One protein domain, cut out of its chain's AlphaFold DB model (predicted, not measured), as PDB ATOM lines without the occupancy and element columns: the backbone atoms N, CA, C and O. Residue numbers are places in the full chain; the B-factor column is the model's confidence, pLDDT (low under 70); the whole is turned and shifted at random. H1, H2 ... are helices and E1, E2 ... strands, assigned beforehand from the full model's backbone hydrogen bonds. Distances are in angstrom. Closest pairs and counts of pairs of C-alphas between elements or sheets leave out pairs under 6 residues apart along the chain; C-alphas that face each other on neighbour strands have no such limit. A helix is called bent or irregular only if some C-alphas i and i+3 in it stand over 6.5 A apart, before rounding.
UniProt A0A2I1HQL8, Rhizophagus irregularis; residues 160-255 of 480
ATOM      1  N   VAL A 160     -18.786 -24.950  10.797       79.75
ATOM      2  CA  VAL A 160     -18.289 -24.080  11.857       79.75
ATOM      3  C   VAL A 160     -17.196 -23.181  11.314       79.75
ATOM      4  O   VAL A 160     -16.567 -23.492  10.297       79.75
ATOM      5  N   TYR A 161     -16.961 -22.067  11.990       82.06
ATOM      6  CA  TYR A 161     -15.840 -21.191  11.707       82.06
ATOM      7  C   TYR A 161     -15.068 -20.829  12.967       82.06
ATOM      8  O   TYR A 161     -15.627 -20.801  14.057       82.06
ATOM      9  N   PHE A 162     -13.789 -20.508  12.797       81.56
ATOM     10  CA  PHE A 162     -13.000 -19.810  13.809       81.56
ATOM     11  C   PHE A 162     -12.432 -18.525  13.197       81.56
ATOM     12  O   PHE A 162     -12.119 -18.480  11.999       81.56
ATOM     13  N   ASP A 163     -12.306 -17.469  13.999       80.00
ATOM     14  CA  ASP A 163     -11.733 -16.203  13.544       80.00
ATOM     15  C   ASP A 163     -10.198 -16.304  13.536       80.00
ATOM     16  O   ASP A 163      -9.577 -16.658  14.541       80.00
ATOM     17  N   LEU A 164      -9.539 -15.941  12.427       76.44
ATOM     18  CA  LEU A 164      -8.074 -16.057  12.309       76.44
ATOM     19  C   LEU A 164      -7.313 -15.118  13.260       76.44
ATOM     20  O   LEU A 164      -6.092 -15.242  13.385       76.44
ATOM     21  N   ALA A 165      -8.001 -14.181  13.912       75.31
ATOM     22  CA  ALA A 165      -7.443 -13.328  14.955       75.31
ATOM     23  C   ALA A 165      -7.097 -14.115  16.234       75.31
ATOM     24  O   ALA A 165      -6.118 -13.773  16.889       75.31
ATOM     25  N   GLN A 166      -7.825 -15.200  16.540       73.81
ATOM     26  CA  GLN A 166      -7.610 -16.001  17.755       73.81
ATOM     27  C   GLN A 166      -6.226 -16.669  17.799       73.81
ATOM     28  O   GLN A 166      -5.726 -16.978  18.872       73.81
ATOM     29  N   ILE A 167      -5.593 -16.910  16.645       76.06
ATOM     30  CA  ILE A 167      -4.325 -17.646  16.570       76.06
ATOM     31  C   ILE A 167      -3.179 -16.684  16.245       76.06
ATOM     32  O   ILE A 167      -3.207 -16.055  15.181       76.06
ATOM     33  N   PRO A 168      -2.135 -16.577  17.086       66.25
ATOM     34  CA  PRO A 168      -0.990 -15.723  16.800       66.25
ATOM     35  C   PRO A 168      -0.166 -16.261  15.622       66.25
ATOM     36  O   PRO A 168       0.010 -17.465  15.442       66.25
ATOM     37  N   GLY A 169       0.350 -15.350  14.796       68.25
ATOM     38  CA  GLY A 169       1.195 -15.667  13.641       68.25
ATOM     39  C   GLY A 169       0.863 -14.834  12.402       68.25
ATOM     40  O   GLY A 169      -0.252 -14.340  12.249       68.25
ATOM     41  N   LYS A 170       1.839 -14.686  11.496       66.19
ATOM     42  CA  LYS A 170       1.698 -13.872  10.271       66.19
ATOM     43  C   LYS A 170       1.078 -14.624   9.084       66.19
ATOM     44  O   LYS A 170       0.504 -14.000   8.204       66.19
ATOM     45  N   SER A 171       1.186 -15.955   9.039       77.50
ATOM     46  CA  SER A 171       0.742 -16.754   7.888       77.50
ATOM     47  C   SER A 171      -0.607 -17.430   8.128       77.50
ATOM     48  O   SER A 171      -0.734 -18.271   9.020       77.50
ATOM     49  N   HIS A 172      -1.592 -17.123   7.277       74.06
ATOM     50  CA  HIS A 172      -2.925 -17.737   7.298       74.06
ATOM     51  C   HIS A 172      -2.849 -19.272   7.192       74.06
ATOM     52  O   HIS A 172      -3.542 -19.972   7.930       74.06
ATOM     53  N   ILE A 173      -1.958 -19.810   6.344       74.69
ATOM     54  CA  ILE A 173      -1.798 -21.265   6.174       74.69
ATOM     55  C   ILE A 173      -1.230 -21.928   7.439       74.69
ATOM     56  O   ILE A 173      -1.622 -23.042   7.781       74.69
ATOM     57  N   GLY A 174      -0.356 -21.225   8.169       75.25
ATOM     58  CA  GLY A 174       0.204 -21.692   9.439       75.25
ATOM     59  C   GLY A 174      -0.867 -21.818  10.522       75.25
ATOM     60  O   GLY A 174      -0.960 -22.863  11.163       75.25
ATOM     61  N   LYS A 175      -1.731 -20.799  10.653       78.69
ATOM     62  CA  LYS A 175      -2.877 -20.814  11.581       78.69
ATOM     63  C   LYS A 175      -3.826 -21.977  11.285       78.69
ATOM     64  O   LYS A 175      -4.149 -22.755  12.176       78.69
ATOM     65  N   VAL A 176      -4.214 -22.152  10.019       77.88
ATOM     66  CA  VAL A 176      -5.110 -23.242   9.593       77.88
ATOM     67  C   VAL A 176      -4.482 -24.622   9.827       77.88
ATOM     68  O   VAL A 176      -5.169 -25.545  10.262       77.88
ATOM     69  N   ASN A 177      -3.180 -24.784   9.580       79.81
ATOM     70  CA  ASN A 177      -2.493 -26.058   9.807       79.81
ATOM     71  C   ASN A 177      -2.296 -26.386  11.296       79.81
ATOM     72  O   ASN A 177      -2.287 -27.567  11.639       79.81
ATOM     73  N   LEU A 178      -2.196 -25.384  12.180       78.56
ATOM     74  CA  LEU A 178      -2.277 -25.602  13.626       78.56
ATOM     75  C   LEU A 178      -3.656 -26.168  13.999       78.56
ATOM     76  O   LEU A 178      -3.723 -27.230  14.610       78.56
ATOM     77  N   VAL A 179      -4.745 -25.542  13.538       77.69
ATOM     78  CA  VAL A 179      -6.110 -26.018  13.832       77.69
ATOM     79  C   VAL A 179      -6.366 -27.429  13.310       77.69
ATOM     80  O   VAL A 179      -6.912 -28.252  14.034       77.69
ATOM     81  N   LYS A 180      -5.900 -27.771  12.103       78.50
ATOM     82  CA  LYS A 180      -5.992 -29.153  11.593       78.50
ATOM     83  C   LYS A 180      -5.332 -30.177  12.527       78.50
ATOM     84  O   LYS A 180      -5.886 -31.256  12.713       78.50
ATOM     85  N   LYS A 181      -4.171 -29.853  13.112       78.50
ATOM     86  CA  LYS A 181      -3.484 -30.742  14.066       78.50
ATOM     87  C   LYS A 181      -4.289 -30.918  15.355       78.50
ATOM     88  O   LYS A 181      -4.386 -32.040  15.835       78.50
ATOM     89  N   LEU A 182      -4.909 -29.852  15.858       76.75
ATOM     90  CA  LEU A 182      -5.764 -29.898  17.049       76.75
ATOM     91  C   LEU A 182      -7.013 -30.747  16.833       76.75
ATOM     92  O   LEU A 182      -7.321 -31.624  17.632       76.75
ATOM     93  N   LEU A 183      -7.701 -30.540  15.712       78.31
ATOM     94  CA  LEU A 183      -8.893 -31.314  15.372       78.31
ATOM     95  C   LEU A 183      -8.568 -32.809  15.234       78.31
ATOM     96  O   LEU A 183      -9.330 -33.645  15.714       78.31
ATOM     97  N   ALA A 184      -7.395 -33.151  14.688       78.75
ATOM     98  CA  ALA A 184      -6.896 -34.524  14.684       78.75
ATOM     99  C   ALA A 184      -6.587 -35.057  16.101       78.75
ATOM    100  O   ALA A 184      -6.985 -36.175  16.417       78.75
ATOM    101  N   GLN A 185      -5.934 -34.267  16.963       79.31
ATOM    102  CA  GLN A 185      -5.598 -34.649  18.347       79.31
ATOM    103  C   GLN A 185      -6.832 -34.898  19.227       79.31
ATOM    104  O   GLN A 185      -6.832 -35.830  20.023       79.31
ATOM    105  N   HIS A 186      -7.902 -34.117  19.065       73.44
ATOM    106  CA  HIS A 186      -9.148 -34.278  19.830       73.44
ATOM    107  C   HIS A 186     -10.147 -35.265  19.184       73.44
ATOM    108  O   HIS A 186     -11.296 -35.382  19.635       73.44
ATOM    109  N   HIS A 187      -9.719 -35.988  18.139       76.19
ATOM    110  CA  HIS A 187     -10.531 -36.918  17.345       76.19
ATOM    111  C   HIS A 187     -11.822 -36.282  16.786       76.19
ATOM    112  O   HIS A 187     -12.893 -36.888  16.797       76.19
ATOM    113  N   ILE A 188     -11.733 -35.038  16.308       80.25
ATOM    114  CA  ILE A 188     -12.847 -34.293  15.712       80.25
ATOM    115  C   ILE A 188     -12.737 -34.365  14.185       80.25
ATOM    116  O   ILE A 188     -11.891 -33.718  13.565       80.25
ATOM    117  N   ALA A 189     -13.625 -35.142  13.562       78.62
ATOM    118  CA  ALA A 189     -13.679 -35.311  12.112       78.62
ATOM    119  C   ALA A 189     -14.203 -34.036  11.417       78.62
ATOM    120  O   ALA A 189     -15.408 -33.857  11.227       78.62
ATOM    121  N   CYS A 190     -13.284 -33.138  11.055       79.25
ATOM    122  CA  CYS A 190     -13.563 -31.862  10.395       79.25
ATOM    123  C   CYS A 190     -12.651 -31.639   9.183       79.25
ATOM    124  O   CYS A 190     -11.425 -31.671   9.287       79.25
ATOM    125  N   PHE A 191     -13.257 -31.342   8.035       79.12
ATOM    126  CA  PHE A 191     -12.561 -31.105   6.776       79.12
ATOM    127  C   PHE A 191     -12.342 -29.606   6.524       79.12
ATOM    128  O   PHE A 191     -13.260 -28.804   6.739       79.12
ATOM    129  N   PRO A 192     -11.151 -29.205   6.043       74.62
ATOM    130  CA  PRO A 192     -10.850 -27.815   5.715       74.62
ATOM    131  C   PRO A 192     -11.726 -27.296   4.569       74.62
ATOM    132  O   PRO A 192     -11.819 -27.921   3.514       74.62
ATOM    133  N   GLY A 193     -12.350 -26.137   4.771       77.69
ATOM    134  CA  GLY A 193     -13.076 -25.396   3.745       77.69
ATOM    135  C   GLY A 193     -12.272 -24.206   3.217       77.69
ATOM    136  O   GLY A 193     -11.100 -24.328   2.854       77.69
ATOM    137  N   ARG A 194     -12.922 -23.040   3.154       78.56
ATOM    138  CA  ARG A 194     -12.354 -21.794   2.619       78.56
ATOM    139  C   ARG A 194     -12.062 -20.777   3.724       78.56
ATOM    140  O   ARG A 194     -12.728 -20.783   4.758       78.56
ATOM    141  N   ILE A 195     -11.106 -19.885   3.461       77.94
ATOM    142  CA  ILE A 195     -11.051 -18.579   4.133       77.94
ATOM    143  C   ILE A 195     -12.203 -17.743   3.571       77.94
ATOM    144  O   ILE A 195     -12.474 -17.793   2.371       77.94
ATOM    145  N   ASP A 196     -12.858 -16.989   4.437       74.38
ATOM    146  CA  ASP A 196     -13.917 -16.048   4.095       74.38
ATOM    147  C   ASP A 196     -13.748 -14.777   4.949       74.38
ATOM    148  O   ASP A 196     -12.898 -14.741   5.849       74.38
ATOM    149  N   ALA A 197     -14.499 -13.715   4.659       74.44
ATOM    150  CA  ALA A 197     -14.355 -12.439   5.365       74.44
ATOM    151  C   ALA A 197     -15.706 -11.792   5.677       74.44
ATOM    152  O   ALA A 197     -16.569 -11.687   4.809       74.44
ATOM    153  N   LYS A 198     -15.855 -11.301   6.911       73.81
ATOM    154  CA  LYS A 198     -16.981 -10.463   7.343       73.81
ATOM    155  C   LYS A 198     -16.488  -9.044   7.601       73.81
ATOM    156  O   LYS A 198     -15.387  -8.846   8.117       73.81
ATOM    157  N   ASN A 199     -17.308  -8.064   7.243       69.56
ATOM    158  CA  ASN A 199     -17.120  -6.698   7.710       69.56
ATOM    159  C   ASN A 199     -17.606  -6.634   9.165       69.56
ATOM    160  O   ASN A 199     -18.683  -7.144   9.470       69.56
ATOM    161  N   ILE A 200     -16.820  -6.015  10.036       61.53
ATOM    162  CA  ILE A 200     -17.211  -5.643  11.397       61.53
ATOM    163  C   ILE A 200     -16.879  -4.175  11.614       61.53
ATOM    164  O   ILE A 200     -15.869  -3.676  11.124       61.53
ATOM    165  N   GLU A 201     -17.745  -3.490  12.341       49.47
ATOM    166  CA  GLU A 201     -17.537  -2.110  12.745       49.47
ATOM    167  C   GLU A 201     -16.840  -2.098  14.106       49.47
ATOM    168  O   GLU A 201     -17.295  -2.743  15.049       49.47
ATOM    169  N   ILE A 202     -15.700  -1.415  14.183       56.88
ATOM    170  CA  ILE A 202     -14.944  -1.189  15.418       56.88
ATOM    171  C   ILE A 202     -14.694   0.315  15.481       56.88
ATOM    172  O   ILE A 202     -14.133   0.875  14.539       56.88
ATOM    173  N   ASP A 203     -15.148   0.961  16.554       55.94
ATOM    174  CA  ASP A 203     -14.987   2.401  16.800       55.94
ATOM    175  C   ASP A 203     -15.399   3.279  15.594       55.94
ATOM    176  O   ASP A 203     -14.667   4.162  15.147       55.94
ATOM    177  N   GLY A 204     -16.565   2.980  15.003       54.91
ATOM    178  CA  GLY A 204     -17.112   3.680  13.830       54.91
ATOM    179  C   GLY A 204     -16.376   3.416  12.507       54.91
ATOM    180  O   GLY A 204     -16.689   4.028  11.488       54.91
ATOM    181  N   THR A 205     -15.390   2.513  12.495       51.03
ATOM    182  CA  THR A 205     -14.601   2.163  11.307       51.03
ATOM    183  C   THR A 205     -14.893   0.731  10.865       51.03
ATOM    184  O   THR A 205     -14.740  -0.221  11.632       51.03
ATOM    185  N   ILE A 206     -15.261   0.546   9.594       62.16
ATOM    186  CA  ILE A 206     -15.510  -0.785   9.023       62.16
ATOM    187  C   ILE A 206     -14.176  -1.486   8.729       62.16
ATOM    188  O   ILE A 206     -13.432  -1.091   7.831       62.16
ATOM    189  N   GLN A 207     -13.902  -2.575   9.444       67.62
ATOM    190  CA  GLN A 207     -12.727  -3.429   9.267       67.62
ATOM    191  C   GLN A 207     -13.119  -4.822   8.747       67.62
ATOM    192  O   GLN A 207     -14.220  -5.319   8.987       67.62
ATOM    193  N   LYS A 208     -12.209  -5.485   8.023       71.94
ATOM    194  CA  LYS A 208     -12.418  -6.851   7.505       71.94
ATOM    195  C   LYS A 208     -11.840  -7.890   8.459       71.94
ATOM    196  O   LYS A 208     -10.621  -8.019   8.566       71.94
ATOM    197  N   GLN A 209     -12.703  -8.688   9.084       75.12
ATOM    198  CA  GLN A 209     -12.295  -9.846   9.875       75.12
ATOM    199  C   GLN A 209     -12.332 -11.115   9.022       75.12
ATOM    200  O   GLN A 209     -13.374 -11.514   8.499       75.12
ATOM    201  N   TYR A 210     -11.179 -11.770   8.908       77.00
ATOM    202  CA  TYR A 210     -11.046 -13.049   8.217       77.00
ATOM    203  C   TYR A 210     -11.357 -14.214   9.158       77.00
ATOM    204  O   TYR A 210     -10.792 -14.307  10.251       77.00
ATOM    205  N   TYR A 211     -12.184 -15.145   8.687       78.88
ATOM    206  CA  TYR A 211     -12.497 -16.398   9.369       78.88
ATOM    207  C   TYR A 211     -12.254 -17.605   8.455       78.88
ATOM    208  O   TYR A 211     -12.183 -17.480   7.231       78.88
ATOM    209  N   TYR A 212     -12.080 -18.786   9.047       80.69
ATOM    210  CA  TYR A 212     -11.887 -20.033   8.306       80.69
ATOM    211  C   TYR A 212     -13.050 -20.981   8.545       80.69
ATOM    212  O   TYR A 212     -13.392 -21.244   9.694       80.69
ATOM    213  N   VAL A 213     -13.615 -21.529   7.472       81.38
ATOM    214  CA  VAL A 213     -14.746 -22.459   7.539       81.38
ATOM    215  C   VAL A 213     -14.255 -23.906   7.537       81.38
ATOM    216  O   VAL A 213     -13.541 -24.314   6.620       81.38
ATOM    217  N   PHE A 214     -14.704 -24.707   8.502       80.50
ATOM    218  CA  PHE A 214     -14.601 -26.169   8.493       80.50
ATOM    219  C   PHE A 214     -15.965 -26.813   8.216       80.50
ATOM    220  O   PHE A 214     -17.015 -26.239   8.512       80.50
ATOM    221  N   LYS A 215     -15.945 -28.022   7.647       81.25
ATOM    222  CA  LYS A 215     -17.115 -28.899   7.500       81.25
ATOM    223  C   LYS A 215     -16.937 -30.118   8.406       81.25
ATOM    224  O   LYS A 215     -15.998 -30.882   8.193       81.25
ATOM    225  N   CYS A 216     -17.806 -30.311   9.387       79.94
ATOM    226  CA  CYS A 216     -17.811 -31.511  10.222       79.94
ATOM    227  C   CYS A 216     -18.338 -32.707   9.411       79.94
ATOM    228  O   CYS A 216     -19.196 -32.535   8.545       79.94
ATOM    229  N   ALA A 217     -17.827 -33.909   9.680       78.44
ATOM    230  CA  ALA A 217     -18.307 -35.132   9.037       78.44
ATOM    231  C   ALA A 217     -19.700 -35.537   9.548       78.44
ATOM    232  O   ALA A 217     -20.590 -35.832   8.756       78.44
ATOM    233  N   ASN A 218     -19.873 -35.501  10.875       78.56
ATOM    234  CA  ASN A 218     -21.044 -35.998  11.595       78.56
ATOM    235  C   ASN A 218     -21.540 -34.944  12.599       78.56
ATOM    236  O   ASN A 218     -20.755 -34.120  13.077       78.56
ATOM    237  N   GLU A 219     -22.805 -35.051  13.001       77.75
ATOM    238  CA  GLU A 219     -23.429 -34.217  14.039       77.75
ATOM    239  C   GLU A 219     -22.687 -34.281  15.383       77.75
ATOM    240  O   GLU A 219     -22.407 -33.254  15.994       77.75
ATOM    241  N   THR A 220     -22.230 -35.465  15.795       77.19
ATOM    242  CA  THR A 220     -21.436 -35.640  17.025       77.19
ATOM    243  C   THR A 220     -20.120 -34.858  17.007       77.19
ATOM    244  O   THR A 220     -19.705 -34.316  18.029       77.19
ATOM    245  N   ALA A 221     -19.468 -34.739  15.844       74.19
ATOM    246  CA  ALA A 221     -18.265 -33.921  15.685       74.19
ATOM    247  C   ALA A 221     -18.585 -32.416  15.686       74.19
ATOM    248  O   ALA A 221     -17.744 -31.619  16.095       74.19
ATOM    249  N   PHE A 222     -19.790 -32.041  15.250       77.81
ATOM    250  CA  PHE A 222     -20.302 -30.671  15.236       77.81
ATOM    251  C   PHE A 222     -20.737 -30.184  16.626       77.81
ATOM    252  O   PHE A 222     -20.441 -29.052  16.988       77.81
ATOM    253  N   GLU A 223     -21.348 -31.033  17.452       76.44
ATOM    254  CA  GLU A 223     -21.602 -30.683  18.855       76.44
ATOM    255  C   GLU A 223     -20.299 -30.597  19.661       76.44
ATOM    256  O   GLU A 223     -20.090 -29.645  20.412       76.44
ATOM    257  N   LYS A 224     -19.389 -31.567  19.481       76.75
ATOM    258  CA  LYS A 224     -18.132 -31.648  20.245       76.75
ATOM    259  C   LYS A 224     -17.215 -30.440  20.018       76.75
ATOM    260  O   LYS A 224     -16.543 -30.015  20.948       76.75
ATOM    261  N   ILE A 225     -17.205 -29.870  18.810       77.94
ATOM    262  CA  ILE A 225     -16.422 -28.664  18.482       77.94
ATOM    263  C   ILE A 225     -17.078 -27.353  18.959       77.94
ATOM    264  O   ILE A 225     -16.400 -26.333  19.027       77.94
ATOM    265  N   LEU A 226     -18.380 -27.369  19.277       76.81
ATOM    266  CA  LEU A 226     -19.131 -26.199  19.757       76.81
ATOM    267  C   LEU A 226     -19.254 -26.135  21.289       76.81
ATOM    268  O   LEU A 226     -19.395 -25.041  21.827       76.81
ATOM    269  N   ARG A 227     -19.221 -27.276  21.996       68.38
ATOM    270  CA  ARG A 227     -19.416 -27.324  23.462       68.38
ATOM    271  C   ARG A 227     -18.191 -26.916  24.282       68.38
ATOM    272  O   ARG A 227     -18.367 -26.341  25.351       68.38
ATOM    273  N   GLU A 228     -16.978 -27.212  23.818       60.78
ATOM    274  CA  GLU A 228     -15.751 -27.007  24.601       60.78
ATOM    275  C   GLU A 228     -14.720 -26.169  23.826       60.78
ATOM    276  O   GLU A 228     -14.403 -26.497  22.677       60.78
ATOM    277  N   PRO A 229     -14.151 -25.101  24.425       63.94
ATOM    278  CA  PRO A 229     -13.012 -24.406  23.836       63.94
ATOM    279  C   PRO A 229     -11.807 -25.350  23.811       63.94
ATOM    280  O   PRO A 229     -11.406 -25.859  24.854       63.94
ATOM    281  N   ILE A 230     -11.212 -25.583  22.639       65.50
ATOM    282  CA  ILE A 230     -10.150 -26.589  22.492       65.50
ATOM    283  C   ILE A 230      -8.825 -26.017  23.031       65.50
ATOM    284  O   ILE A 230      -8.286 -25.086  22.412       65.50
ATOM    285  N   PRO A 231      -8.273 -26.543  24.145       61.75
ATOM    286  CA  PRO A 231      -7.056 -26.015  24.744       61.75
ATOM    287  C   PRO A 231      -5.829 -26.462  23.945       61.75
ATOM    288  O   PRO A 231      -5.648 -27.636  23.634       61.75
ATOM    289  N   THR A 232      -4.964 -25.510  23.611       63.31
ATOM    290  CA  THR A 232      -3.811 -25.713  22.729       63.31
ATOM    291  C   THR A 232      -2.538 -25.164  23.338       63.31
ATOM    292  O   THR A 232      -2.438 -23.963  23.560       63.31
ATOM    293  N   LYS A 233      -1.492 -25.985  23.446       64.00
ATOM    294  CA  LYS A 233      -0.142 -25.478  23.723       64.00
ATOM    295  C   LYS A 233       0.508 -24.951  22.449       64.00
ATOM    296  O   LYS A 233       0.907 -25.727  21.579       64.00
ATOM    297  N   ILE A 234       0.632 -23.630  22.334       64.25
ATOM    298  CA  ILE A 234       1.390 -22.973  21.265       64.25
ATOM    299  C   ILE A 234       2.807 -22.622  21.724       64.25
ATOM    300  O   ILE A 234       3.024 -22.171  22.843       64.25
ATOM    301  N   LYS A 235       3.783 -22.798  20.827       61.94
ATOM    302  CA  LYS A 235       5.183 -22.401  21.036       61.94
ATOM    303  C   LYS A 235       5.428 -21.039  20.403       61.94
ATOM    304  O   LYS A 235       5.574 -20.946  19.184       61.94
ATOM    305  N   ILE A 236       5.470 -19.991  21.221       59.75
ATOM    306  CA  ILE A 236       5.742 -18.625  20.767       59.75
ATOM    307  C   ILE A 236       7.237 -18.341  20.921       59.75
ATOM    308  O   ILE A 236       7.800 -18.510  22.001       59.75
ATOM    309  N   LYS A 237       7.883 -17.882  19.843       54.06
ATOM    310  CA  LYS A 237       9.208 -17.255  19.926       54.06
ATOM    311  C   LYS A 237       9.032 -15.810  20.382       54.06
ATOM    312  O   LYS A 237       8.436 -15.017  19.655       54.06
ATOM    313  N   GLN A 238       9.536 -15.488  21.569       58.00
ATOM    314  CA  GLN A 238       9.653 -14.107  22.033       58.00
ATOM    315  C   GLN A 238      10.776 -13.383  21.271       58.00
ATOM    316  O   GLN A 238      11.563 -14.015  20.561       58.00
ATOM    317  N   GLN A 239      10.836 -12.053  21.394       54.78
ATOM    318  CA  GLN A 239      11.831 -11.227  20.690       54.78
ATOM    319  C   GLN A 239      13.273 -11.621  21.068       54.78
ATOM    320  O   GLN A 239      14.142 -11.658  20.203       54.78
ATOM    321  N   ASP A 240      13.474 -12.078  22.306       54.16
ATOM    322  CA  ASP A 240      14.750 -12.545  22.867       54.16
ATOM    323  C   ASP A 240      15.155 -13.965  22.406       54.16
ATOM    324  O   ASP A 240      16.018 -14.611  23.000       54.16
ATOM    325  N   GLY A 241      14.472 -14.533  21.407       56.31
ATOM    326  CA  GLY A 241      14.739 -15.873  20.867       56.31
ATOM    327  C   GLY A 241      14.263 -17.049  21.734       56.31
ATOM    328  O   GLY A 241      14.180 -18.173  21.230       56.31
ATOM    329  N   LYS A 242      13.887 -16.814  22.999       55.66
ATOM    330  CA  LYS A 242      13.295 -17.833  23.883       55.66
ATOM    331  C   LYS A 242      11.956 -18.336  23.333       55.66
ATOM    332  O   LYS A 242      11.112 -17.557  22.887       55.66
ATOM    333  N   ILE A 243      11.763 -19.654  23.391       61.94
ATOM    334  CA  ILE A 243      10.496 -20.316  23.064       61.94
ATOM    335  C   ILE A 243       9.722 -20.507  24.365       61.94
ATOM    336  O   ILE A 243      10.203 -21.197  25.259       61.94
ATOM    337  N   VAL A 244       8.528 -19.928  24.450       63.59
ATOM    338  CA  VAL A 244       7.612 -20.095  25.585       63.59
ATOM    339  C   VAL A 244       6.393 -20.889  25.127       63.59
ATOM    340  O   VAL A 244       5.859 -20.650  24.040       63.59
ATOM    341  N   GLU A 245       5.979 -21.863  25.938       65.44
ATOM    342  CA  GLU A 245       4.704 -22.563  25.765       65.44
ATOM    343  C   GLU A 245       3.593 -21.731  26.411       65.44
ATOM    344  O   GLU A 245       3.681 -21.387  27.587       65.44
ATOM    345  N   GLN A 246       2.569 -21.388  25.633       65.50
ATOM    346  CA  GLN A 246       1.382 -20.674  26.097       65.50
ATOM    347  C   GLN A 246       0.139 -21.503  25.772       65.50
ATOM    348  O   GLN A 246       0.027 -22.040  24.668       65.50
ATOM    349  N   ASP A 247      -0.796 -21.579  26.715       67.00
ATOM    350  CA  ASP A 247      -2.108 -22.175  26.485       67.00
ATOM    351  C   ASP A 247      -3.001 -21.195  25.703       67.00
ATOM    352  O   ASP A 247      -3.140 -20.019  26.051       67.00
ATOM    353  N   LEU A 248      -3.592 -21.684  24.614       70.06
ATOM    354  CA  LEU A 248      -4.503 -20.967  23.730       70.06
ATOM    355  C   LEU A 248      -5.801 -21.761  23.588       70.06
ATOM    356  O   LEU A 248      -5.792 -22.893  23.108       70.06
ATOM    357  N   ASN A 249      -6.921 -21.139  23.928       70.06
ATOM    358  CA  ASN A 249      -8.244 -21.734  23.786       70.06
ATOM    359  C   ASN A 249      -8.861 -21.290  22.455       70.06
ATOM    360  O   ASN A 249      -9.192 -20.117  22.291       70.06
ATOM    361  N   VAL A 250      -9.002 -22.214  21.499       72.19
ATOM    362  CA  VAL A 250      -9.635 -21.923  20.200       72.19
ATOM    363  C   VAL A 250     -11.140 -22.150  20.311       72.19
ATOM    364  O   VAL A 250     -11.579 -23.243  20.675       72.19
ATOM    365  N   THR A 251     -11.931 -21.128  19.979       77.00
ATOM    366  CA  THR A 251     -13.398 -21.185  19.979       77.00
ATOM    367  C   THR A 251     -13.943 -21.249  18.557       77.00
ATOM    368  O   THR A 251     -13.521 -20.504  17.666       77.00
ATOM    369  N   PHE A 252     -14.910 -22.140  18.348       79.19
ATOM    370  CA  PHE A 252     -15.594 -22.311  17.072       79.19
ATOM    371  C   PHE A 252     -17.032 -21.826  17.184       79.19
ATOM    372  O   PHE A 252     -17.739 -22.139  18.135       79.19
ATOM    373  N   ASN A 253     -17.467 -21.084  16.174       77.56
ATOM    374  CA  ASN A 253     -18.816 -20.562  16.056       77.56
ATOM    375  C   ASN A 253     -19.574 -21.325  14.965       77.56
ATOM    376  O   ASN A 253     -19.021 -21.662  13.913       77.56
ATOM    377  N   LYS A 254     -20.865 -21.567  15.190       78.44
ATOM    378  CA  LYS A 254     -21.771 -22.160  14.202       78.44
ATOM    379  C   LYS A 254     -21.959 -21.202  13.020       78.44
ATOM    380  O   LYS A 254     -22.212 -20.015  13.219       78.44
ATOM    381  N   ILE A 255     -21.874 -21.705  11.784       70.50
ATOM    382  CA  ILE A 255     -22.408 -20.974  10.625       70.50
ATOM    383  C   ILE A 255     -23.890 -21.299  10.538       70.50
ATOM    384  O   ILE A 255     -24.295 -22.267   9.894       70.50
TER     385      ILE A 255
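AT A GLANCE: This is residues 160 to 255 of the 480 residues of a protein of Rhizophagus irregularis (UniProt A0A2I1HQL8). Two long strand hairpins, E2 with E3 and E4 with E5, reach out in different directions from a small body in which helix H1 packs slantwise on a twisted sheet. E1 pairs with E3 as the sheet's third strand, H1 also meets E4, and H2 sits near the end of the sheet where E2 begins and E3 ends. The printed part has 96 residues, with two named helices and five named strands in the order E1 H1 E2 E3 H2 E4 E5. The sheets, E1 E3 E2 and E4 E5, are antiparallel, and the class is mixed, helices and strands. The whole is only just compact, close to loose, with a radius of gyration of the C-alphas of 14.5 A and spans of 44 by 37 by 21 A.

HOW THE PARTS SIT: Begin with the larger sheet: E1, residues 160 to 163, E3, residues 205 to 216, and E2, residues 190 to 202. It is only just strongly twisted, its C-alphas lying up to 4.1 A off the best plane. In the hairpin of E2 and E3, look for N 198 and O 209, 3.0 A apart and within hydrogen-bond range; E2 bends by 71 degrees at residue 193. Across E1 and E3, N 214 and O 160 are within range at 2.9 A. H1, residues 172 to 185, is on this sheet at a height of 9.4 A, over E3 and E2, slantwise to the strands at 36 degrees to E3 on the local plane. E1, H1 and E2 form a split strand-helix-strand unit, with E3 between its strands, and its crossover is right-handed. H2, residues 219 to 227, is on the sheet too, its Phe 222 C-alpha 5.7 A from that of Cys 216; H1 and H2 with this sheet make two layers, helices on one face of a sheet. E4, residues 230 to 237, and E5, residues 243 to 250, form a hairpin, with N 232 and O 248 within range at 2.8 A. The closest C-alphas of H1 and E4 are those of Leu 182 and Thr 232, 7.3 A apart. Every O i to N i+4 pair is within range in H1, and 4 of 5 in H2.

IN THESE COORDINATES: Find C-alpha 160 at (-18.289, -24.080, 11.857), where E1 begins. H1 runs 20.4 A, E2 31.1 A and E3 33.8 A. H2 covers 12.3 A, E4 21.6 A, and E5 20.4 A, ending at C-alpha 250 at (-9.635, -21.923, 20.200).

THE WHOLE: The C-alphas of Glu 219 and Asp 240 are the two farthest apart, 44.8 A. The printed part has no cut and no long link. Residues 253 to 254 pair, antiparallel, with residues 160 to 161 of E1. Mean pLDDT of the printed part is 71.7; residues 168 to 170, 199 to 207 and 227 to 247 are under 70.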